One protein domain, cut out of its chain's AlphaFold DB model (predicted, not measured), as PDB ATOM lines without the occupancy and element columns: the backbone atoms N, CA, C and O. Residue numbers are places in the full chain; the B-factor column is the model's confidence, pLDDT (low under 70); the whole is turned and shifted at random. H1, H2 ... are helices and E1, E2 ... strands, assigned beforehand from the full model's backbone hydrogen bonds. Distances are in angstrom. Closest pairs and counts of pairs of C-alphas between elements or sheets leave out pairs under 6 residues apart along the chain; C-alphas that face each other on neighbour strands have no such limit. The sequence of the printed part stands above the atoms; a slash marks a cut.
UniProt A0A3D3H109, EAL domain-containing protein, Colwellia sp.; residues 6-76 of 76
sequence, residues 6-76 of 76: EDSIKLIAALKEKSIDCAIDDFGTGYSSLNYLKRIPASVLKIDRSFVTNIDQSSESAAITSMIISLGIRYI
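Overview. This is residues 6 to 76 of the 76 residues of the protein "EAL domain-containing protein" of Colwellia sp. (UniProt A0A3D3H109). This is a long, narrow model with a short ribbon of two parallel strands, E1 and E2, near its middle; helix H4 packs on E2 with its second half and reaches beyond the ribbon to one end, where short H3 packs on it. Helix H1 sits at the opposite end, away from the other helices, and the small helix H2 lies in the crossover from E1 to E2. The printed part has 71 residues, with four named helices and two named strands in the order H1, E1, H2, E2, H3, H4, and is mostly helix. It is elongated, spanning 42 by 22 by 18 A, and only just compact, close to loose, with a radius of gyration of the C-alphas of 13.4 A.

Arrangement. H1, residues 6 to 17, is apart from H2, residues 33 to 37, and from H4, residues 59 to 75. E1, residues 23 to 27, and E2, residues 44 to 47, are parallel neighbours at 16 degrees; N 24 and O 44 are 2.9 A apart and N 46 and O 24 are 2.9 A apart, both within hydrogen-bond range. E1, H2 and E2 form a strand-helix-strand unit, two parallel neighbour strands with a helix between them along the chain, and its crossover is right-handed. H2 and H4 are close but not clearly touching, with the closest C-alphas, those of Leu 37 and Tyr 75, 6.7 A apart. The closest C-alphas of E2 and H4, those of Leu 45 and Gly 72, are 6.2 A apart. H3, residues 49 to 52, touches H4, and H4 touches H3 with residues 61 to 65 alone; their closest C-alphas, those of Phe 51 and Ser 61, are 5.3 A apart. Each O i to N i+4 pair is within hydrogen-bond range in H1 and H2, and 12 of 13 are in H4; H3 is too short for such a pair.

Along the chain. H1 begins at C-alpha 6, (137.252, 104.014, 105.038), and is 16.7 A long from first to last C-alpha. E1 measures 10.1 A, H2 5.9 A, E2 9.7 A and H3 5.3 A. E2 begins at C-alpha 44, (132.083, 109.606, 87.844). H4 measures 24.5 A and ends at C-alpha 75, (127.842, 114.658, 95.075).

Size, cuts and confidence. The two C-alphas farthest apart, those of Lys 18 and Gln 57, are 42.2 A apart. The printed part has no cut and no long link. Its mean pLDDT is 88.1; residues 30 to 33 are under 70.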
ATOM      1  N   GLU A   6     136.398 102.896 104.620       86.38
ATOM      2  CA  GLU A   6     137.252 104.014 105.038       86.38
ATOM      3  C   GLU A   6     138.607 103.975 104.333       86.38
ATOM      4  O   GLU A   6     139.088 104.997 103.843       86.38
ATOM      5  N   ASP A   7     139.202 102.790 104.224       89.50
ATOM      6  CA  ASP A   7     140.473 102.626 103.523       89.50
ATOM      7  C   ASP A   7     140.313 102.837 102.014       89.50
ATOM      8  O   ASP A   7     141.166 103.458 101.379       89.50
ATOM      9  N   SER A   8     139.173 102.422 101.454       88.19
ATOM     10  CA  SER A   8     138.832 102.703 100.055       88.19
ATOM     11  C   SER A   8     138.689 104.208  99.800       88.19
ATOM     12  O   SER A   8     139.218 104.718  98.815       88.19
ATOM     13  N   ILE A   9     138.031 104.943 100.705       90.62
ATOM     14  CA  ILE A   9     137.889 106.405 100.617       90.62
ATOM     15  C   ILE A   9     139.262 107.085 100.655       90.62
ATOM     16  O   ILE A   9     139.534 107.940  99.811       90.62
ATOM     17  N   LYS A  10     140.146 106.686 101.581       93.44
ATOM     18  CA  LYS A  10     141.515 107.227 101.669       93.44
ATOM     19  C   LYS A  10     142.316 106.960 100.398       93.44
ATOM     20  O   LYS A  10     142.998 107.857  99.908       93.44
ATOM     21  N   LEU A  11     142.219 105.748  99.851       93.19
ATOM     22  CA  LEU A  11     142.904 105.381  98.615       93.19
ATOM     23  C   LEU A  11     142.411 106.219  97.430       93.19
ATOM     24  O   LEU A  11     143.223 106.776  96.695       93.19
ATOM     25  N   ILE A  12     141.093 106.344  97.261       92.88
ATOM     26  CA  ILE A  12     140.502 107.130  96.170       92.88
ATOM     27  C   ILE A  12     140.865 108.615  96.320       92.88
ATOM     28  O   ILE A  12     141.184 109.260  95.325       92.88
ATOM     29  N   ALA A  13     140.898 109.147  97.547       93.75
ATOM     30  CA  ALA A  13     141.363 110.510  97.805       93.75
ATOM     31  C   ALA A  13     142.823 110.711  97.359       93.75
ATOM     32  O   ALA A  13     143.116 111.654  96.628       93.75
ATOM     33  N   ALA A  14     143.717 109.780  97.710       95.50
ATOM     34  CA  ALA A  14     145.123 109.830  97.304       95.50
ATOM     35  C   ALA A  14     145.315 109.706  95.778       95.50
ATOM     36  O   ALA A  14     146.251 110.278  95.217       95.50
ATOM     37  N   LEU A  15     144.437 108.970  95.086       95.62
ATOM     38  CA  LEU A  15     144.419 108.913  93.619       95.62
ATOM     39  C   LEU A  15     143.963 110.247  93.013       95.62
ATOM     40  O   LEU A  15     144.599 110.746  92.083       95.62
ATOM     41  N   LYS A  16     142.935 110.878  93.589       92.56
ATOM     42  CA  LYS A  16     142.443 112.188  93.141       92.56
ATOM     43  C   LYS A  16     143.478 113.297  93.320       92.56
ATOM     44  O   LYS A  16     143.636 114.130  92.430       92.56
ATOM     45  N   GLU A  17     144.249 113.270  94.409       95.25
ATOM     46  CA  GLU A  17     145.398 114.170  94.617       95.25
ATOM     47  C   GLU A  17     146.471 114.030  93.522       95.25
ATOM     48  O   GLU A  17     147.204 114.976  93.244       95.25
ATOM     49  N   LYS A  18     146.539 112.868  92.863       96.38
ATOM     50  CA  LYS A  18     147.416 112.603  91.713       96.38
ATOM     51  C   LYS A  18     146.747 112.887  90.364       96.38
ATOM     52  O   LYS A  18     147.280 112.477  89.336       96.38
ATOM     53  N   SER A  19     145.596 113.563  90.364       95.31
ATOM     54  CA  SER A  19     144.789 113.846  89.167       95.31
ATOM     55  C   SER A  19     144.311 112.586  88.434       95.31
ATOM     56  O   SER A  19     144.117 112.608  87.221       95.31
ATOM     57  N   ILE A  20     144.131 111.482  89.165       96.31
ATOM     58  CA  ILE A  20     143.544 110.250  88.639       96.31
ATOM     59  C   ILE A  20     142.066 110.238  89.016       96.31
ATOM     60  O   ILE A  20     141.719 110.229  90.199       96.31
ATOM     61  N   ASP A  21     141.200 110.220  88.007       94.19
ATOM     62  CA  ASP A  21     139.758 110.124  88.204       94.19
ATOM     63  C   ASP A  21     139.319 108.691  88.513       94.19
ATOM     64  O   ASP A  21     139.799 107.720  87.924       94.19
ATOM     65  N   CYS A  22     138.348 108.573  89.418       91.94
ATOM     66  CA  CYS A  22     137.741 107.304  89.805       91.94
ATOM     67  C   CYS A  22     136.236 107.318  89.534       91.94
ATOM     68  O   CYS A  22     135.563 108.335  89.737       91.94
ATOM     69  N   ALA A  23     135.703 106.164  89.135       92.06
ATOM     70  CA  ALA A  23     134.278 105.948  88.925       92.06
ATOM     71  C   ALA A  23     133.696 105.005  89.988       92.06
ATOM     72  O   ALA A  23     134.329 104.012  90.350       92.06
ATOM     73  N   ILE A  24     132.479 105.292  90.451       89.56
ATOM     74  CA  ILE A  24     131.651 104.341  91.202       89.56
ATOM     75  C   ILE A  24     130.840 103.540  90.183       89.56
ATOM     76  O   ILE A  24     130.070 104.133  89.426       89.56
ATOM     77  N   ASP A  25     131.031 102.220  90.157       88.50
ATOM     78  CA  ASP A  25     130.340 101.315  89.233       88.50
ATOM     79  C   ASP A  25     129.063 100.706  89.827       88.50
ATOM     80  O   ASP A  25     128.890 100.689  91.048       88.50
ATOM     81  N   ASP A  26     128.181 100.215  88.953       87.00
ATOM     82  CA  ASP A  26     126.949  99.477  89.281       87.00
ATOM     83  C   ASP A  26     126.023 100.173  90.301       87.00
ATOM     84  O   ASP A  26     125.356  99.534  91.128       87.00
ATOM     85  N   PHE A  27     125.951 101.512  90.265       86.56
ATOM     86  CA  PHE A  27     125.131 102.256  91.218       86.56
ATOM     87  C   PHE A  27     123.638 101.978  90.999       86.56
ATOM     88  O   PHE A  27     123.097 102.204  89.917       86.56
ATOM     89  N   GLY A  28     122.974 101.530  92.070       79.25
ATOM     90  CA  GLY A  28     121.538 101.241  92.118       79.25
ATOM     91  C   GLY A  28     121.194  99.785  92.456       79.25
ATOM     92  O   GLY A  28     120.076  99.517  92.876       79.25
ATOM     93  N   THR A  29     122.140  98.847  92.367       73.44
ATOM     94  CA  THR A  29     121.886  97.406  92.591       73.44
ATOM     95  C   THR A  29     121.995  96.952  94.059       73.44
ATOM     96  O   THR A  29     121.823  95.770  94.354       73.44
ATOM     97  N   GLY A  30     122.253  97.866  95.009       65.50
ATOM     98  CA  GLY A  30     122.524  97.531  96.415       65.50
ATOM     99  C   GLY A  30     122.037  98.548  97.461       65.50
ATOM    100  O   GLY A  30     121.870  99.736  97.189       65.50
ATOM    101  N   TYR A  31     121.844  98.067  98.697       46.47
ATOM    102  CA  TYR A  31     121.101  98.725  99.791       46.47
ATOM    103  C   TYR A  31     121.856  99.781 100.628       46.47
ATOM    104  O   TYR A  31     121.417 100.127 101.723       46.47
ATOM    105  N   SER A  32     123.005 100.317 100.205       54.44
ATOM    106  CA  SER A  32     123.789 101.210 101.096       54.44
ATOM    107  C   SER A  32     124.538 102.350 100.407       54.44
ATOM    108  O   SER A  32     125.322 103.049 101.043       54.44
ATOM    109  N   SER A  33     124.278 102.599  99.128       62.03
ATOM    110  CA  SER A  33     125.136 103.448  98.293       62.03
ATOM    111  C   SER A  33     125.031 104.948  98.600       62.03
ATOM    112  O   SER A  33     125.980 105.687  98.370       62.03
ATOM    113  N   LEU A  34     123.917 105.412  99.177       71.06
ATOM    114  CA  LEU A  34     123.660 106.841  99.407       71.06
ATOM    115  C   LEU A  34     124.568 107.485 100.459       71.06
ATOM    116  O   LEU A  34     125.072 108.586 100.245       71.06
ATOM    117  N   ASN A  35     124.767 106.823 101.602       73.38
ATOM    118  CA  ASN A  35     125.581 107.392 102.679       73.38
ATOM    119  C   ASN A  35     127.071 107.419 102.298       73.38
ATOM    120  O   ASN A  35     127.811 108.300 102.728       73.38
ATOM    121  N   TYR A  36     127.500 106.484 101.445       76.38
ATOM    122  CA  TYR A  36     128.865 106.428 100.927       76.38
ATOM    123  C   TYR A  36     129.094 107.353  99.735       76.38
ATOM    124  O   TYR A  36     130.174 107.928  99.640       76.38
ATOM    125  N   LEU A  37     128.086 107.574  98.885       84.06
ATOM    126  CA  LEU A  37     128.184 108.479  97.736       84.06
ATOM    127  C   LEU A  37     128.656 109.877  98.148       84.06
ATOM    128  O   LEU A  37     129.487 110.465  97.473       84.06
ATOM    129  N   LYS A  38     128.193 110.384  99.299       84.12
ATOM    130  CA  LYS A  38     128.616 111.699  99.814       84.12
ATOM    131  C   LYS A  38     130.070 111.754 100.291       84.12
ATOM    132  O   LYS A  38     130.577 112.839 100.548       84.12
ATOM    133  N   ARG A  39     130.690 110.598 100.535       87.62
ATOM    134  CA  ARG A  39     131.986 110.467 101.220       87.62
ATOM    135  C   ARG A  39     133.100 110.012 100.285       87.62
ATOM    136  O   ARG A  39     134.260 110.294 100.562       87.62
ATOM    137  N   ILE A  40     132.762 109.293  99.216       89.00
ATOM    138  CA  ILE A  40     133.722 108.809  98.227       89.00
ATOM    139  C   ILE A  40     134.057 109.965  97.275       89.00
ATOM    140  O   ILE A  40     133.158 110.442  96.586       89.00
ATOM    141  N   PRO A  41     135.325 110.401  97.173       91.94
ATOM    142  CA  PRO A  41     135.716 111.498  96.295       91.94
ATOM    143  C   PRO A  41     135.865 111.020  94.840       91.94
ATOM    144  O   PRO A  41     136.901 111.222  94.217       91.94
ATOM    145  N   ALA A  42     134.846 110.358  94.295       91.00
ATOM    146  CA  ALA A  42     134.818 109.947  92.896       91.00
ATOM    147  C   ALA A  42     134.574 111.151  91.970       91.00
ATOM    148  O   ALA A  42     134.203 112.234  92.420       91.00
ATOM    149  N   SER A  43     134.822 110.951  90.680       93.44
ATOM    150  CA  SER A  43     134.570 111.941  89.622       93.44
ATOM    151  C   SER A  43     133.476 111.479  88.658       93.44
ATOM    152  O   SER A  43     132.981 112.260  87.854       93.44
ATOM    153  N   VAL A  44     133.099 110.197  88.716       93.44
ATOM    154  CA  VAL A  44     132.083 109.606  87.844       93.44
ATOM    155  C   VAL A  44     131.186 108.665  88.644       93.44
ATOM    156  O   VAL A  44     131.662 107.866  89.452       93.44
ATOM    157  N   LEU A  45     129.882 108.721  88.377       92.56
ATOM    158  CA  LEU A  45     128.889 107.770  88.868       92.56
ATOM    159  C   LEU A  45     128.284 107.024  87.683       92.56
ATOM    160  O   LEU A  45     127.630 107.636  86.837       92.56
ATOM    161  N   LYS A  46     128.494 105.710  87.615       92.19
ATOM    162  CA  LYS A  46     127.902 104.865  86.578       92.19
ATOM    163  C   LYS A  46     126.587 104.292  87.095       92.19
ATOM    164  O   LYS A  46     126.553 103.616  88.121       92.19
ATOM    165  N   ILE A  47     125.507 104.590  86.380       91.50
ATOM    166  CA  ILE A  47     124.179 104.032  86.646       91.50
ATOM    167  C   ILE A  47     124.152 102.616  86.087       91.50
ATOM    168  O   ILE A  47     124.503 102.412  84.920       91.50
ATOM    169  N   ASP A  48     123.738 101.655  86.909       91.00
ATOM    170  CA  ASP A  48     123.646 100.270  86.466       91.00
ATOM    171  C   ASP A  48     122.680 100.119  85.278       91.00
ATOM    172  O   ASP A  48     121.637 100.781  85.178       91.00
ATOM    173  N   ARG A  49     123.027  99.206  84.365       92.06
ATOM    174  CA  ARG A  49     122.281  98.974  83.126       92.06
ATOM    175  C   ARG A  49     120.812  98.608  83.377       92.06
ATOM    176  O   ARG A  49     119.966  98.932  82.540       92.06
ATOM    177  N   SER A  50     120.499  97.936  84.484       89.31
ATOM    178  CA  SER A  50     119.131  97.523  84.819       89.31
ATOM    179  C   SER A  50     118.163  98.700  84.977       89.31
ATOM    180  O   SER A  50     116.986  98.548  84.660       89.31
ATOM    181  N   PHE A  51     118.650  99.887  85.364       88.19
ATOM    182  CA  PHE A  51     117.816 101.084  85.523       88.19
ATOM    183  C   PHE A  51     117.575 101.837  84.216       88.19
ATOM    184  O   PHE A  51     116.527 102.457  84.045       88.19
ATOM    185  N   VAL A  52     118.521 101.768  83.278       90.88
ATOM    186  CA  VAL A  52     118.412 102.465  81.985       90.88
ATOM    187  C   VAL A  52     117.798 101.591  80.889       90.88
ATOM    188  O   VAL A  52     117.338 102.102  79.869       90.88
ATOM    189  N   THR A  53     117.781 100.269  81.076       91.88
ATOM    190  CA  THR A  53     117.164  99.337  80.123       91.88
ATOM    191  C   THR A  53     115.649  99.536  80.116       91.88
ATOM    192  O   THR A  53     115.015  99.459  81.163       91.88
ATOM    193  N   ASN A  54     115.066  99.760  78.932       87.38
ATOM    194  CA  ASN A  54     113.629 100.012  78.741       87.38
ATOM    195  C   ASN A  54     113.092 101.181  79.592       87.38
ATOM    196  O   ASN A  54     111.950 101.154  80.055       87.38
ATOM    197  N   ILE A  55     113.918 102.209  79.824       91.88
ATOM    198  CA  ILE A  55     113.556 103.387  80.628       91.88
ATOM    199  C   ILE A  55     112.342 104.146  80.068       91.88
ATOM    200  O   ILE A  55     111.588 104.760  80.815       91.88
ATOM    201  N   ASP A  56     112.121 104.065  78.760       93.31
ATOM    202  CA  ASP A  56     110.967 104.612  78.045       93.31
ATOM    203  C   ASP A  56     109.672 103.812  78.273       93.31
ATOM    204  O   ASP A  56     108.580 104.319  78.023       93.31
ATOM    205  N   GLN A  57     109.780 102.580  78.775       93.81
ATOM    206  CA  GLN A  57     108.662 101.646  78.954       93.81
ATOM    207  C   GLN A  57     108.296 101.435  80.430       93.81
ATOM    208  O   GLN A  57     107.257 100.848  80.727       93.81
ATOM    209  N   SER A  58     109.129 101.915  81.361       92.12
ATOM    210  CA  SER A  58     108.954 101.750  82.806       92.12
ATOM    211  C   SER A  58     109.054 103.095  83.520       92.12
ATOM    212  O   SER A  58     110.139 103.656  83.693       92.12
ATOM    213  N   SER A  59     107.911 103.609  83.983       91.44
ATOM    214  CA  SER A  59     107.852 104.845  84.771       91.44
ATOM    215  C   SER A  59     108.613 104.731  86.095       91.44
ATOM    216  O   SER A  59     109.191 105.714  86.556       91.44
ATOM    217  N   GLU A  60     108.670 103.532  86.677       88.62
ATOM    218  CA  GLU A  60     109.466 103.237  87.869       88.62
ATOM    219  C   GLU A  60     110.968 103.350  87.576       88.62
ATOM    220  O   GLU A  60     111.676 104.093  88.259       88.62
ATOM    221  N   SER A  61     111.450 102.695  86.514       88.31
ATOM    222  CA  SER A  61     112.861 102.766  86.110       88.31
ATOM    223  C   SER A  61     113.274 104.199  85.761       88.31
ATOM    224  O   SER A  61     114.362 104.641  86.144       88.31
ATOM    225  N   ALA A  62     112.392 104.960  85.104       92.75
ATOM    226  CA  ALA A  62     112.609 106.375  84.807       92.75
ATOM    227  C   ALA A  62     112.713 107.230  86.080       92.75
ATOM    228  O   ALA A  62     113.637 108.039  86.206       92.75
ATOM    229  N   ALA A  63     111.815 107.029  87.049       91.75
ATOM    230  CA  ALA A  63     111.835 107.755  88.316       91.75
ATOM    231  C   ALA A  63     113.108 107.460  89.128       91.75
ATOM    232  O   ALA A  63     113.764 108.391  89.609       91.75
ATOM    233  N   ILE A  64     113.503 106.185  89.229       88.62
ATOM    234  CA  ILE A  64     114.723 105.782  89.942       88.62
ATOM    235  C   ILE A  64     115.964 106.345  89.241       88.62
ATOM    236  O   ILE A  64     116.822 106.936  89.897       88.62
ATOM    237  N   THR A  65     116.041 106.249  87.910       91.75
ATOM    238  CA  THR A  65     117.158 106.817  87.141       91.75
ATOM    239  C   THR A  65     117.259 108.331  87.336       91.75
ATOM    240  O   THR A  65     118.346 108.843  87.602       91.75
ATOM    241  N   SER A  66     116.137 109.058  87.288       93.50
ATOM    242  CA  SER A  66     116.109 110.510  87.523       93.50
ATOM    243  C   SER A  66     116.584 110.882  88.930       93.50
ATOM    244  O   SER A  66     117.304 111.873  89.110       93.50
ATOM    245  N   MET A  67     116.214 110.091  89.940       91.38
ATOM    246  CA  MET A  67     116.725 110.257  91.299       91.38
ATOM    247  C   MET A  67     118.247 110.051  91.341       91.38
ATOM    248  O   MET A  67     118.948 110.885  91.914       91.38
ATOM    249  N   ILE A  68     118.770 108.992  90.712       90.44
ATOM    250  CA  ILE A  68     120.216 108.708  90.668       90.44
ATOM    251  C   ILE A  68     120.987 109.841  89.976       90.44
ATOM    252  O   ILE A  68     121.995 110.299  90.513       90.44
ATOM    253  N   ILE A  69     120.486 110.354  88.850       93.06
ATOM    254  CA  ILE A  69     121.070 111.518  88.158       93.06
ATOM    255  C   ILE A  69     121.140 112.727  89.097       93.06
ATOM    256  O   ILE A  69     122.180 113.376  89.202       93.06
ATOM    257  N   SER A  70     120.053 113.003  89.820       93.69
ATOM    258  CA  SER A  70     119.986 114.137  90.751       93.69
ATOM    259  C   SER A  70     121.005 114.015  91.890       93.69
ATOM    260  O   SER A  70     121.549 115.018  92.353       93.69
ATOM    261  N   LEU A  71     121.285 112.788  92.338       90.00
ATOM    262  CA  LEU A  71     122.326 112.511  93.327       90.00
ATOM    263  C   LEU A  71     123.723 112.715  92.738       90.00
ATOM    264  O   LEU A  71     124.550 113.352  93.388       90.00
ATOM    265  N   GLY A  72     123.964 112.220  91.521       90.69
ATOM    266  CA  GLY A  72     125.221 112.411  90.797       90.69
ATOM    267  C   GLY A  72     125.583 113.889  90.681       90.69
ATOM    268  O   GLY A  72     126.628 114.285  91.171       90.69
ATOM    269  N   ILE A  73     124.661 114.721  90.183       92.94
ATOM    270  CA  ILE A  73     124.852 116.180  90.040       92.94
ATOM    271  C   ILE A  73     125.229 116.867  91.364       92.94
ATOM    272  O   ILE A  73     125.865 117.920  91.361       92.94
ATOM    273  N   ARG A  74     124.801 116.321  92.508       91.19
ATOM    274  CA  ARG A  74     125.024 116.947  93.816       91.19
ATOM    275  C   ARG A  74     126.303 116.493  94.519       91.19
ATOM    276  O   ARG A  74     126.801 117.247  95.354       91.19
ATOM    277  N   TYR A  75     126.773 115.273  94.274       89.44
ATOM    278  CA  TYR A  75     127.842 114.658  95.075       89.44
ATOM    279  C   TYR A  75     129.091 114.272  94.282       89.44
ATOM    280  O   TYR A  75     130.094 113.930  94.906       89.44
ATOM    281  N   ILE A  76     129.031 114.314  92.953       87.81
ATOM    282  CA  ILE A  76     130.109 113.931  92.039       87.81
ATOM    283  C   ILE A  76     130.500 115.158  91.227       87.81
ATOM    284  O   ILE A  76     131.715 115.444  91.175       87.81
TER     285      ILE A  76